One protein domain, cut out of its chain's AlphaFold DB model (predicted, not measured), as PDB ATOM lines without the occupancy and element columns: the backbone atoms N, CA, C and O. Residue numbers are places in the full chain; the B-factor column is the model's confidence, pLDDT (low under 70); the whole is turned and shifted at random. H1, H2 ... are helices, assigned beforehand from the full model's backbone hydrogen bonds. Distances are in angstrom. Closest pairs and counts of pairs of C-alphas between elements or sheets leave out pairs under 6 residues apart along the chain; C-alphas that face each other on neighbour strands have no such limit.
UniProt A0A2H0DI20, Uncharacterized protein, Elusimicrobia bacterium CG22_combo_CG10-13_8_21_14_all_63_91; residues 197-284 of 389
ATOM      1  N   TRP A 197     109.192 -23.680   9.306       65.31
ATOM      2  CA  TRP A 197     108.261 -23.324  10.385       65.31
ATOM      3  C   TRP A 197     107.375 -22.134  10.006       65.31
ATOM      4  O   TRP A 197     106.161 -22.210  10.174       65.31
ATOM      5  N   PHE A 198     107.950 -21.079   9.423       66.50
ATOM      6  CA  PHE A 198     107.184 -19.899   9.003       66.50
ATOM      7  C   PHE A 198     106.114 -20.235   7.960       66.50
ATOM      8  O   PHE A 198     104.977 -19.794   8.086       66.50
ATOM      9  N   GLU A 199     106.446 -21.059   6.964       75.00
ATOM     10  CA  GLU A 199     105.481 -21.491   5.948       75.00
ATOM     11  C   GLU A 199     104.337 -22.304   6.561       75.00
ATOM     12  O   GLU A 199     103.177 -22.071   6.231       75.00
ATOM     13  N   ALA A 200     104.638 -23.210   7.497       65.88
ATOM     14  CA  ALA A 200     103.619 -23.983   8.203       65.88
ATOM     15  C   ALA A 200     102.665 -23.084   9.013       65.88
ATOM     16  O   ALA A 200     101.452 -23.278   8.953       65.88
ATOM     17  N   GLN A 201     103.191 -22.066   9.705       68.12
ATOM     18  CA  GLN A 201     102.373 -21.097  10.447       68.12
ATOM     19  C   GLN A 201     101.473 -20.272   9.521       68.12
ATOM     20  O   GLN A 201     100.291 -20.087   9.808       68.12
ATOM     21  N   VAL A 202     101.990 -19.824   8.373       78.94
ATOM     22  CA  VAL A 202     101.179 -19.092   7.390       78.94
ATOM     23  C   VAL A 202     100.097 -19.990   6.784       78.94
ATOM     24  O   VAL A 202      98.964 -19.544   6.623       78.94
ATOM     25  N   ARG A 203     100.400 -21.260   6.479       81.62
ATOM     26  CA  ARG A 203      99.404 -22.228   5.979       81.62
ATOM     27  C   ARG A 203      98.292 -22.481   6.990       81.62
ATOM     28  O   ARG A 203      97.127 -22.467   6.605       81.62
ATOM     29  N   ALA A 204      98.645 -22.680   8.260       75.88
ATOM     30  CA  ALA A 204      97.670 -22.843   9.333       75.88
ATOM     31  C   ALA A 204      96.770 -21.605   9.441       75.88
ATOM     32  O   ALA A 204      95.547 -21.724   9.393       75.88
ATOM     33  N   ARG A 205      97.369 -20.407   9.443       82.62
ATOM     34  CA  ARG A 205      96.622 -19.148   9.495       82.62
ATOM     35  C   ARG A 205      95.707 -18.945   8.285       82.62
ATOM     36  O   ARG A 205      94.580 -18.488   8.448       82.62
ATOM     37  N   LEU A 206      96.157 -19.302   7.081       85.38
ATOM     38  CA  LEU A 206      95.330 -19.272   5.869       85.38
ATOM     39  C   LEU A 206      94.146 -20.241   5.951       85.38
ATOM     40  O   LEU A 206      93.057 -19.895   5.502       85.38
ATOM     41  N   ALA A 207      94.345 -21.438   6.505       83.25
ATOM     42  CA  ALA A 207      93.278 -22.420   6.671       83.25
ATOM     43  C   ALA A 207      92.219 -21.938   7.676       83.25
ATOM     44  O   ALA A 207      91.027 -22.011   7.390       83.25
ATOM     45  N   GLU A 208      92.652 -21.376   8.807       80.31
ATOM     46  CA  GLU A 208      91.762 -20.739   9.787       80.31
ATOM     47  C   GLU A 208      90.993 -19.565   9.177       80.31
ATOM     48  O   GLU A 208      89.781 -19.458   9.339       80.31
ATOM     49  N   ALA A 209      91.689 -18.700   8.438       83.12
ATOM     50  CA  ALA A 209      91.090 -17.556   7.767       83.12
ATOM     51  C   ALA A 209      90.059 -17.974   6.707       83.12
ATOM     52  O   ALA A 209      89.019 -17.340   6.580       83.12
ATOM     53  N   ALA A 210      90.302 -19.065   5.977       80.62
ATOM     54  CA  ALA A 210      89.347 -19.599   5.009       80.62
ATOM     55  C   ALA A 210      88.080 -20.179   5.666       80.62
ATOM     56  O   ALA A 210      87.029 -20.215   5.029       80.62
ATOM     57  N   ALA A 211      88.172 -20.632   6.919       82.19
ATOM     58  CA  ALA A 211      87.029 -21.088   7.707       82.19
ATOM     59  C   ALA A 211      86.290 -19.935   8.423       82.19
ATOM     60  O   ALA A 211      85.151 -20.113   8.856       82.19
ATOM     61  N   ASP A 212      86.912 -18.758   8.541       83.69
ATOM     62  CA  ASP A 212      86.327 -17.560   9.144       83.69
ATOM     63  C   ASP A 212      85.421 -16.822   8.141       83.69
ATOM     64  O   ASP A 212      85.886 -16.157   7.214       83.69
ATOM     65  N   ALA A 213      84.105 -16.870   8.369       80.44
ATOM     66  CA  ALA A 213      83.115 -16.155   7.556       80.44
ATOM     67  C   ALA A 213      83.338 -14.625   7.515       80.44
ATOM     68  O   ALA A 213      82.882 -13.954   6.590       80.44
ATOM     69  N   GLY A 214      84.048 -14.062   8.498       85.62
ATOM     70  CA  GLY A 214      84.419 -12.650   8.550       85.62
ATOM     71  C   GLY A 214      85.650 -12.284   7.716       85.62
ATOM     72  O   GLY A 214      85.914 -11.096   7.533       85.62
ATOM     73  N   PHE A 215      86.398 -13.253   7.183       86.19
ATOM     74  CA  PHE A 215      87.666 -12.993   6.500       86.19
ATOM     75  C   PHE A 215      87.500 -12.310   5.137       86.19
ATOM     76  O   PHE A 215      88.116 -11.271   4.895       86.19
ATOM     77  N   GLU A 216      86.638 -12.832   4.258       86.38
ATOM     78  CA  GLU A 216      86.385 -12.211   2.946       86.38
ATOM     79  C   GLU A 216      85.858 -10.764   3.069       86.38
ATOM     80  O   GLU A 216      86.389  -9.884   2.382       86.38
ATOM     81  N   PRO A 217      84.895 -10.448   3.964       86.38
ATOM     82  CA  PRO A 217      84.495  -9.066   4.226       86.38
ATOM     83  C   PRO A 217      85.644  -8.164   4.696       86.38
ATOM     84  O   PRO A 217      85.750  -7.027   4.229       86.38
ATOM     85  N   ARG A 218      86.534  -8.650   5.578       87.00
ATOM     86  CA  ARG A 218      87.706  -7.881   6.041       87.00
ATOM     87  C   ARG A 218      88.704  -7.626   4.909       87.00
ATOM     88  O   ARG A 218      89.213  -6.513   4.794       87.00
ATOM     89  N   LEU A 219      88.930  -8.606   4.032       86.31
ATOM     90  CA  LEU A 219      89.752  -8.426   2.830       86.31
ATOM     91  C   LEU A 219      89.156  -7.386   1.873       86.31
ATOM     92  O   LEU A 219      89.887  -6.536   1.363       86.31
ATOM     93  N   LYS A 220      87.832  -7.405   1.665       85.19
ATOM     94  CA  LYS A 220      87.139  -6.392   0.851       85.19
ATOM     95  C   LYS A 220      87.275  -4.990   1.444       85.19
ATOM     96  O   LYS A 220      87.600  -4.055   0.719       85.19
ATOM     97  N   ALA A 221      87.112  -4.847   2.761       82.25
ATOM     98  CA  ALA A 221      87.337  -3.578   3.460       82.25
ATOM     99  C   ALA A 221      88.794  -3.086   3.337       82.25
ATOM    100  O   ALA A 221      89.038  -1.883   3.276       82.25
ATOM    101  N   GLY A 222      89.755  -4.010   3.229       72.44
ATOM    102  CA  GLY A 222      91.163  -3.736   2.924       72.44
ATOM    103  C   GLY A 222      91.463  -3.404   1.453       72.44
ATOM    104  O   GLY A 222      92.626  -3.200   1.095       72.44
ATOM    105  N   GLY A 223      90.443  -3.340   0.590       80.00
ATOM    106  CA  GLY A 223      90.567  -2.964  -0.817       80.00
ATOM    107  C   GLY A 223      90.772  -4.129  -1.790       80.00
ATOM    108  O   GLY A 223      91.294  -3.900  -2.884       80.00
ATOM    109  N   ALA A 224      90.409  -5.361  -1.414       86.12
ATOM    110  CA  ALA A 224      90.288  -6.476  -2.355       86.12
ATOM    111  C   ALA A 224      88.948  -6.410  -3.116       86.12
ATOM    112  O   ALA A 224      87.898  -6.155  -2.531       86.12
ATOM    113  N   ASP A 225      88.982  -6.671  -4.421       88.38
ATOM    114  CA  ASP A 225      87.806  -6.766  -5.289       88.38
ATOM    115  C   ASP A 225      87.472  -8.234  -5.595       88.38
ATOM    116  O   ASP A 225      88.229  -9.148  -5.257       88.38
ATOM    117  N   ASP A 226      86.332  -8.478  -6.241       89.06
ATOM    118  CA  ASP A 226      85.877  -9.844  -6.528       89.06
ATOM    119  C   ASP A 226      86.847 -10.614  -7.442       89.06
ATOM    120  O   ASP A 226      86.992 -11.831  -7.310       89.06
ATOM    121  N   ALA A 227      87.571  -9.918  -8.325       86.62
ATOM    122  CA  ALA A 227      88.591 -10.533  -9.171       86.62
ATOM    123  C   ALA A 227      89.804 -10.999  -8.345       86.62
ATOM    124  O   ALA A 227      90.307 -12.100  -8.558       86.62
ATOM    125  N   MET A 228      90.248 -10.203  -7.371       90.75
ATOM    126  CA  MET A 228      91.310 -10.580  -6.435       90.75
ATOM    127  C   MET A 228      90.896 -11.752  -5.538       90.75
ATOM    128  O   MET A 228      91.692 -12.660  -5.308       90.75
ATOM    129  N   LEU A 229      89.648 -11.786  -5.071       88.50
ATOM    130  CA  LEU A 229      89.145 -12.921  -4.287       88.50
ATOM    131  C   LEU A 229      89.079 -14.210  -5.110       88.50
ATOM    132  O   LEU A 229      89.356 -15.290  -4.589       88.50
ATOM    133  N   ALA A 230      88.768 -14.113  -6.405       88.69
ATOM    134  CA  ALA A 230      88.843 -15.258  -7.305       88.69
ATOM    135  C   ALA A 230      90.282 -15.796  -7.424       88.69
ATOM    136  O   ALA A 230      90.469 -17.011  -7.348       88.69
ATOM    137  N   LEU A 231      91.294 -14.916  -7.509       90.38
ATOM    138  CA  LEU A 231      92.711 -15.316  -7.522       90.38
ATOM    139  C   LEU A 231      93.107 -16.088  -6.258       90.38
ATOM    140  O   LEU A 231      93.876 -17.041  -6.336       90.38
ATOM    141  N   MET A 232      92.550 -15.736  -5.095       87.75
ATOM    142  CA  MET A 232      92.848 -16.417  -3.829       87.75
ATOM    143  C   MET A 232      92.440 -17.901  -3.822       87.75
ATOM    144  O   MET A 232      92.977 -18.687  -3.043       87.75
ATOM    145  N   LYS A 233      91.512 -18.317  -4.695       87.69
ATOM    146  CA  LYS A 233      91.101 -19.725  -4.827       87.69
ATOM    147  C   LYS A 233      92.139 -20.569  -5.569       87.69
ATOM    148  O   LYS A 233      92.134 -21.796  -5.454       87.69
ATOM    149  N   GLU A 234      93.050 -19.938  -6.303       91.06
ATOM    150  CA  GLU A 234      94.078 -20.629  -7.072       91.06
ATOM    151  C   GLU A 234      95.208 -21.147  -6.170       91.06
ATOM    152  O   GLU A 234      95.734 -20.442  -5.306       91.06
ATOM    153  N   ALA A 235      95.614 -22.403  -6.377       89.00
ATOM    154  CA  ALA A 235      96.659 -23.037  -5.570       89.00
ATOM    155  C   ALA A 235      98.016 -22.321  -5.687       89.00
ATOM    156  O   ALA A 235      98.681 -22.115  -4.677       89.00
ATOM    157  N   SER A 236      98.391 -21.885  -6.892       90.56
ATOM    158  CA  SER A 236      99.634 -21.145  -7.153       90.56
ATOM    159  C   SER A 236      99.694 -19.809  -6.408       90.56
ATOM    160  O   SER A 236     100.736 -19.445  -5.869       90.56
ATOM    161  N   VAL A 237      98.570 -19.094  -6.336       90.75
ATOM    162  CA  VAL A 237      98.467 -17.804  -5.645       90.75
ATOM    163  C   VAL A 237      98.531 -17.999  -4.132       90.75
ATOM    164  O   VAL A 237      99.271 -17.288  -3.456       90.75
ATOM    165  N   ARG A 238      97.835 -19.009  -3.593       90.56
ATOM    166  CA  ARG A 238      97.951 -19.370  -2.167       90.56
ATOM    167  C   ARG A 238      99.378 -19.742  -1.790       90.56
ATOM    168  O   ARG A 238      99.859 -19.313  -0.747       90.56
ATOM    169  N   GLU A 239     100.072 -20.473  -2.652       92.00
ATOM    170  CA  GLU A 239     101.471 -20.836  -2.433       92.00
ATOM    171  C   GLU A 239     102.392 -19.606  -2.422       92.00
ATOM    172  O   GLU A 239     103.260 -19.474  -1.559       92.00
ATOM    173  N   ARG A 240     102.155 -18.645  -3.323       92.12
ATOM    174  CA  ARG A 240     102.855 -17.353  -3.322       92.12
ATOM    175  C   ARG A 240     102.606 -16.574  -2.029       92.12
ATOM    176  O   ARG A 240     103.562 -16.055  -1.457       92.12
ATOM    177  N   ILE A 241     101.361 -16.542  -1.543       92.19
ATOM    178  CA  ILE A 241     101.004 -15.912  -0.263       92.19
ATOM    179  C   ILE A 241     101.769 -16.557   0.894       92.19
ATOM    180  O   ILE A 241     102.363 -15.836   1.699       92.19
ATOM    181  N   VAL A 242     101.793 -17.895   0.957       88.81
ATOM    182  CA  VAL A 242     102.543 -18.643   1.976       88.81
ATOM    183  C   VAL A 242     104.008 -18.232   1.960       88.81
ATOM    184  O   VAL A 242     104.535 -17.818   2.991       88.81
ATOM    185  N   ARG A 243     104.641 -18.280   0.788       91.38
ATOM    186  CA  ARG A 243     106.063 -17.986   0.626       91.38
ATOM    187  C   ARG A 243     106.417 -16.547   0.998       91.38
ATOM    188  O   ARG A 243     107.322 -16.336   1.797       91.38
ATOM    189  N   GLU A 244     105.727 -15.554   0.436       90.69
ATOM    190  CA  GLU A 244     106.070 -14.138   0.650       90.69
ATOM    191  C   GLU A 244     105.798 -13.693   2.093       90.69
ATOM    192  O   GLU A 244     106.596 -12.964   2.688       90.69
ATOM    193  N   THR A 245     104.718 -14.188   2.701       86.81
ATOM    194  CA  THR A 245     104.415 -13.908   4.113       86.81
ATOM    195  C   THR A 245     105.408 -14.614   5.038       86.81
ATOM    196  O   THR A 245     105.880 -14.016   6.007       86.81
ATOM    197  N   ALA A 246     105.787 -15.860   4.730       80.56
ATOM    198  CA  ALA A 246     106.803 -16.593   5.484       80.56
ATOM    199  C   ALA A 246     108.184 -15.933   5.377       80.56
ATOM    200  O   ALA A 246     108.905 -15.838   6.370       80.56
ATOM    201  N   GLU A 247     108.541 -15.410   4.204       85.88
ATOM    202  CA  GLU A 247     109.769 -14.643   4.017       85.88
ATOM    203  C   GLU A 247     109.755 -13.359   4.858       85.88
ATOM    204  O   GLU A 247     110.749 -13.047   5.519       85.88
ATOM    205  N   ALA A 248     108.629 -12.641   4.900       83.50
ATOM    206  CA  ALA A 248     108.482 -11.455   5.742       83.50
ATOM    207  C   ALA A 248     108.634 -11.781   7.241       83.50
ATOM    208  O   ALA A 248     109.336 -11.059   7.953       83.50
ATOM    209  N   LEU A 249     108.054 -12.893   7.703       71.00
ATOM    210  CA  LEU A 249     108.227 -13.392   9.073       71.00
ATOM    211  C   LEU A 249     109.670 -13.817   9.367       71.00
ATOM    212  O   LEU A 249     110.170 -13.586  10.463       71.00
ATOM    213  N   SER A 250     110.377 -14.377   8.382       68.50
ATOM    214  CA  SER A 250     111.762 -14.828   8.560       68.50
ATOM    215  C   SER A 250     112.765 -13.692   8.796       68.50
ATOM    216  O   SER A 250     113.861 -13.936   9.301       68.50
ATOM    217  N   LYS A 251     112.399 -12.445   8.462       72.56
ATOM    218  CA  LYS A 251     113.232 -11.253   8.703       72.56
ATOM    219  C   LYS A 251     113.228 -10.834  10.174       72.56
ATOM    220  O   LYS A 251     114.256 -10.400  10.686       72.56
ATOM    221  N   ASP A 252     112.093 -10.986  10.853       66.06
ATOM    222  CA  ASP A 252     111.979 -10.868  12.308       66.06
ATOM    223  C   ASP A 252     110.796 -11.709  12.787       66.06
ATOM    224  O   ASP A 252     109.637 -11.366  12.540       66.06
ATOM    225  N   TRP A 253     111.098 -12.801  13.488       55.56
ATOM    226  CA  TRP A 253     110.114 -13.780  13.948       55.56
ATOM    227  C   TRP A 253     109.082 -13.191  14.913       55.56
ATOM    228  O   TRP A 253     107.992 -13.737  15.049       55.56
ATOM    229  N   ARG A 254     109.404 -12.058  15.553       51.69
ATOM    230  CA  ARG A 254     108.526 -11.345  16.492       51.69
ATOM    231  C   ARG A 254     107.508 -10.451  15.803       51.69
ATOM    232  O   ARG A 254     106.684  -9.833  16.472       51.69
ATOM    233  N   ASN A 255     107.519 -10.383  14.473       64.69
ATOM    234  CA  ASN A 255     106.426  -9.788  13.713       64.69
ATOM    235  C   ASN A 255     105.173 -10.685  13.754       64.69
ATOM    236  O   ASN A 255     104.558 -10.945  12.725       64.69
ATOM    237  N   GLU A 256     104.731 -11.104  14.939       56.59
ATOM    238  CA  GLU A 256     103.463 -11.813  15.143       56.59
ATOM    239  C   GLU A 256     102.283 -10.991  14.607       56.59
ATOM    240  O   GLU A 256     101.294 -11.547  14.137       56.59
ATOM    241  N   ARG A 257     102.440  -9.659  14.531       65.44
ATOM    242  CA  ARG A 257     101.512  -8.764  13.827       65.44
ATOM    243  C   ARG A 257     101.240  -9.171  12.376       65.44
ATOM    244  O   ARG A 257     100.151  -8.897  11.899       65.44
ATOM    245  N   ILE A 258     102.188  -9.801  11.675       69.88
ATOM    246  CA  ILE A 258     102.015 -10.251  10.283       69.88
ATOM    247  C   ILE A 258     101.026 -11.419  10.204       69.88
ATOM    248  O   ILE A 258     100.303 -11.510   9.222       69.88
ATOM    249  N   LEU A 259     100.964 -12.283  11.222       68.81
ATOM    250  CA  LEU A 259      99.965 -13.359  11.316       68.81
ATOM    251  C   LEU A 259      98.675 -12.904  12.020       68.81
ATOM    252  O   LEU A 259      97.613 -13.489  11.803       68.81
ATOM    253  N   GLY A 260      98.766 -11.854  12.840       77.81
ATOM    254  CA  GLY A 260      97.645 -11.155  13.461       77.81
ATOM    255  C   GLY A 260      97.072 -10.055  12.564       77.81
ATOM    256  O   GLY A 260      96.656 -10.302  11.439       77.81
ATOM    257  N   SER A 261      97.048  -8.816  13.062       73.06
ATOM    258  CA  SER A 261      96.332  -7.690  12.438       73.06
ATOM    259  C   SER A 261      96.828  -7.262  11.048       73.06
ATOM    260  O   SER A 261      96.135  -6.534  10.346       73.06
ATOM    261  N   GLY A 262      98.047  -7.636  10.665       79.19
ATOM    262  CA  GLY A 262      98.650  -7.324   9.369       79.19
ATOM    263  C   GLY A 262      98.392  -8.379   8.295       79.19
ATOM    264  O   GLY A 262      98.680  -8.117   7.125       79.19
ATOM    265  N   PHE A 263      97.837  -9.536   8.657       83.81
ATOM    266  CA  PHE A 263      97.709 -10.689   7.771       83.81
ATOM    267  C   PHE A 263      96.824 -10.402   6.556       83.81
ATOM    268  O   PHE A 263      97.275 -10.519   5.417       83.81
ATOM    269  N   GLU A 264      95.598  -9.930   6.787       86.25
ATOM    270  CA  GLU A 264      94.640  -9.560   5.741       86.25
ATOM    271  C   GLU A 264      95.228  -8.524   4.770       86.25
ATOM    272  O   GLU A 264      95.081  -8.643   3.553       86.25
ATOM    273  N   SER A 265      95.941  -7.524   5.297       84.44
ATOM    274  CA  SER A 265      96.569  -6.484   4.477       84.44
ATOM    275  C   SER A 265      97.709  -7.025   3.606       84.44
ATOM    276  O   SER A 265      97.842  -6.625   2.448       84.44
ATOM    277  N   GLY A 266      98.490  -7.978   4.130       85.44
ATOM    278  CA  GLY A 266      99.545  -8.666   3.390       85.44
ATOM    279  C   GLY A 266      98.974  -9.519   2.261       85.44
ATOM    280  O   GLY A 266      99.407  -9.390   1.117       85.44
ATOM    281  N   VAL A 267      97.934 -10.307   2.550       89.06
ATOM    282  CA  VAL A 267      97.212 -11.108   1.548       89.06
ATOM    283  C   VAL A 267      96.660 -10.216   0.431       89.06
ATOM    284  O   VAL A 267      96.908 -10.483  -0.745       89.06
ATOM    285  N   ALA A 268      95.974  -9.122   0.775       88.19
ATOM    286  CA  ALA A 268      95.430  -8.183  -0.207       88.19
ATOM    287  C   ALA A 268      96.523  -7.551  -1.090       88.19
ATOM    288  O   ALA A 268      96.324  -7.377  -2.295       88.19
ATOM    289  N   GLY A 269      97.690  -7.240  -0.515       88.56
ATOM    290  CA  GLY A 269      98.847  -6.738  -1.259       88.56
ATOM    291  C   GLY A 269      99.340  -7.722  -2.323       88.56
ATOM    292  O   GLY A 269      99.532  -7.336  -3.476       88.56
ATOM    293  N   ILE A 270      99.469  -9.000  -1.961       92.12
ATOM    294  CA  ILE A 270      99.931 -10.060  -2.870       92.12
ATOM    295  C   ILE A 270      98.916 -10.302  -3.991       92.12
ATOM    296  O   ILE A 270      99.292 -10.380  -5.160       92.12
ATOM    297  N   LEU A 271      97.620 -10.356  -3.664       91.25
ATOM    298  CA  LEU A 271      96.554 -10.526  -4.659       91.25
ATOM    299  C   LEU A 271      96.519  -9.375  -5.671       91.25
ATOM    300  O   LEU A 271      96.329  -9.601  -6.869       91.25
ATOM    301  N   ARG A 272      96.738  -8.140  -5.209       91.81
ATOM    302  CA  ARG A 272      96.828  -6.969  -6.086       91.81
ATOM    303  C   ARG A 272      98.019  -7.076  -7.033       91.81
ATOM    304  O   ARG A 272      97.862  -6.801  -8.221       91.81
ATOM    305  N   GLN A 273      99.180  -7.485  -6.525       91.44
ATOM    306  CA  GLN A 273     100.371  -7.660  -7.349       91.44
ATOM    307  C   GLN A 273     100.166  -8.752  -8.406       91.44
ATOM    308  O   GLN A 273     100.428  -8.514  -9.578       91.44
ATOM    309  N   GLU A 274      99.616  -9.906  -8.025       92.31
ATOM    310  CA  GLU A 274      99.309 -11.001  -8.955       92.31
ATOM    311  C   GLU A 274      98.351 -10.554 -10.072       92.31
ATOM    312  O   GLU A 274      98.553 -10.871 -11.247       92.31
ATOM    313  N   LYS A 275      97.325  -9.766  -9.729       90.94
ATOM    314  CA  LYS A 275      96.405  -9.187 -10.714       90.94
ATOM    315  C   LYS A 275      97.143  -8.286 -11.712       90.94
ATOM    316  O   LYS A 275      96.922  -8.416 -12.917       90.94
ATOM    317  N   LEU A 276      98.018  -7.402 -11.228       88.69
ATOM    318  CA  LEU A 276      98.820  -6.511 -12.074       88.69
ATOM    319  C   LEU A 276      99.783  -7.296 -12.975       88.69
ATOM    320  O   LEU A 276      99.851  -7.029 -14.174       88.69
ATOM    321  N   ASP A 277     100.466  -8.304 -12.431       88.56
ATOM    322  CA  ASP A 277     101.398  -9.156 -13.178       88.56
ATOM    323  C   ASP A 277     100.688  -9.849 -14.358       88.56
ATOM    324  O   ASP A 277     101.193  -9.862 -15.486       88.56
ATOM    325  N   ARG A 278      99.469 -10.363 -14.137       88.50
ATOM    326  CA  ARG A 278      98.651 -10.989 -15.194       88.50
ATOM    327  C   ARG A 278      98.185  -9.996 -16.251       88.50
ATOM    328  O   ARG A 278      98.201 -10.329 -17.438       88.50
ATOM    329  N   MET A 279      97.800  -8.785 -15.849       87.00
ATOM    330  CA  MET A 279      97.438  -7.724 -16.794       87.00
ATOM    331  C   MET A 279      98.623  -7.369 -17.697       87.00
ATOM    332  O   MET A 279      98.489  -7.381 -18.920       87.00
ATOM    333  N   HIS A 280      99.808  -7.169 -17.120       83.25
ATOM    334  CA  HIS A 280     101.016  -6.871 -17.889       83.25
ATOM    335  C   HIS A 280     101.448  -8.019 -18.807       83.25
ATOM    336  O   HIS A 280     101.902  -7.780 -19.932       83.25
ATOM    337  N   ALA A 281     101.289  -9.273 -18.376       81.94
ATOM    338  CA  ALA A 281     101.554 -10.430 -19.224       81.94
ATOM    339  C   ALA A 281     100.622 -10.463 -20.451       81.94
ATOM    340  O   ALA A 281     101.087 -10.699 -21.571       81.94
ATOM    341  N   ALA A 282      99.332 -10.168 -20.259       82.56
ATOM    342  CA  ALA A 282      98.351 -10.093 -21.340       82.56
ATOM    343  C   ALA A 282      98.656  -8.947 -22.324       82.56
ATOM    344  O   ALA A 282      98.678  -9.167 -23.537       82.56
ATOM    345  N   GLU A 283      98.973  -7.751 -21.821       76.88
ATOM    346  CA  GLU A 283      99.389  -6.605 -22.644       76.88
ATOM    347  C   GLU A 283     100.650  -6.926 -23.457       76.88
ATOM    348  O   GLU A 283     100.713  -6.692 -24.665       76.88
ATOM    349  N   THR A 284     101.647  -7.544 -22.823       78.62
ATOM    350  CA  THR A 284     102.898  -7.929 -23.489       78.62
ATOM    351  C   THR A 284     102.653  -8.950 -24.604       78.62
ATOM    352  O   THR A 284     103.280  -8.869 -25.666       78.62
TER     353      THR A 284
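Overview. This is residues 197 to 284 of the 389 residues of an uncharacterized protein of Elusimicrobia bacterium CG22_combo_CG10-13_8_21_14_all_63_91 (UniProt A0A2H0DI20). One long helix, H5, crosses over a rough ring of four shorter helices: H1, H2, H3 and H4 follow each other round, and the beginning of H1 packs on H4. The first part of H5 packs on H2, H3 and H4, while its residues 276 to 284 stick out as an arm that adds to the length. The printed part has 88 residues with five named helices, in the order H1, H2, H3, H4, H5, and no named strand; its class is all helix. The whole is compact, with a radius of gyration of the C-alphas of 12.9 A and spans of 40 by 28 by 20 A.

Arrangement. H5, residues 263 to 284, is the hub, touching three other helices. With residues 266 to 274 alone it touches H4, residues 235 to 251, opposite ways at a steep tilt of 55 degrees; the closest C-alphas, those of Ile 241 and Val 267, are 6.4 A apart. With residues 268 to 275 alone it touches H3, residues 226 to 232, about perpendicular at 79 degrees; the closest C-alphas, of Met 228 and Leu 271, are 5.5 A apart. With residues 264 to 268 alone it touches H2, residues 215 to 221, the same way at a steep tilt of 69 degrees, only just short of about perpendicular; the closest C-alphas, of Leu 219 and Glu 264, are 5.8 A apart. H1, residues 197 to 211, touches H4 with residues 198 to 203 alone, opposite ways at a steep tilt of 50 degrees; the closest C-alphas, of Phe 198 and Ala 246, are 4.8 A apart. H1 and H5 are near each other, with 7 pairs of C-alphas within 10 A. H1 and H3 are apart, and so are H2 and H4. In H1, H2, H3, H4 and H5 every O i to N i+4 pair is within hydrogen-bond range.

Along the chain. H5 begins at C-alpha 263 (97.709, -10.689, 7.771) and ends 31.8 A away at C-alpha 284 (102.898, -7.929, -23.489). H4 is 24.8 A long and H1 21.5 A, from C-alpha 197 at (108.261, -23.324, 10.385). H2 and H3 have 7 residues each.

Size, cuts and confidence. The C-alphas farthest apart, those of Arg 254 and Thr 284, are 40.5 A from each other. Without residues 276 to 284, which stand free, the body spans 32 by 23 by 19 A. The link from H4 to H5, 11 residues, is long; the other three are tight. The printed part has no cut. Mean pLDDT of the printed part is 82.1; residues 197 to 198, 200 to 201, 250 and 252 to 259 are under 70.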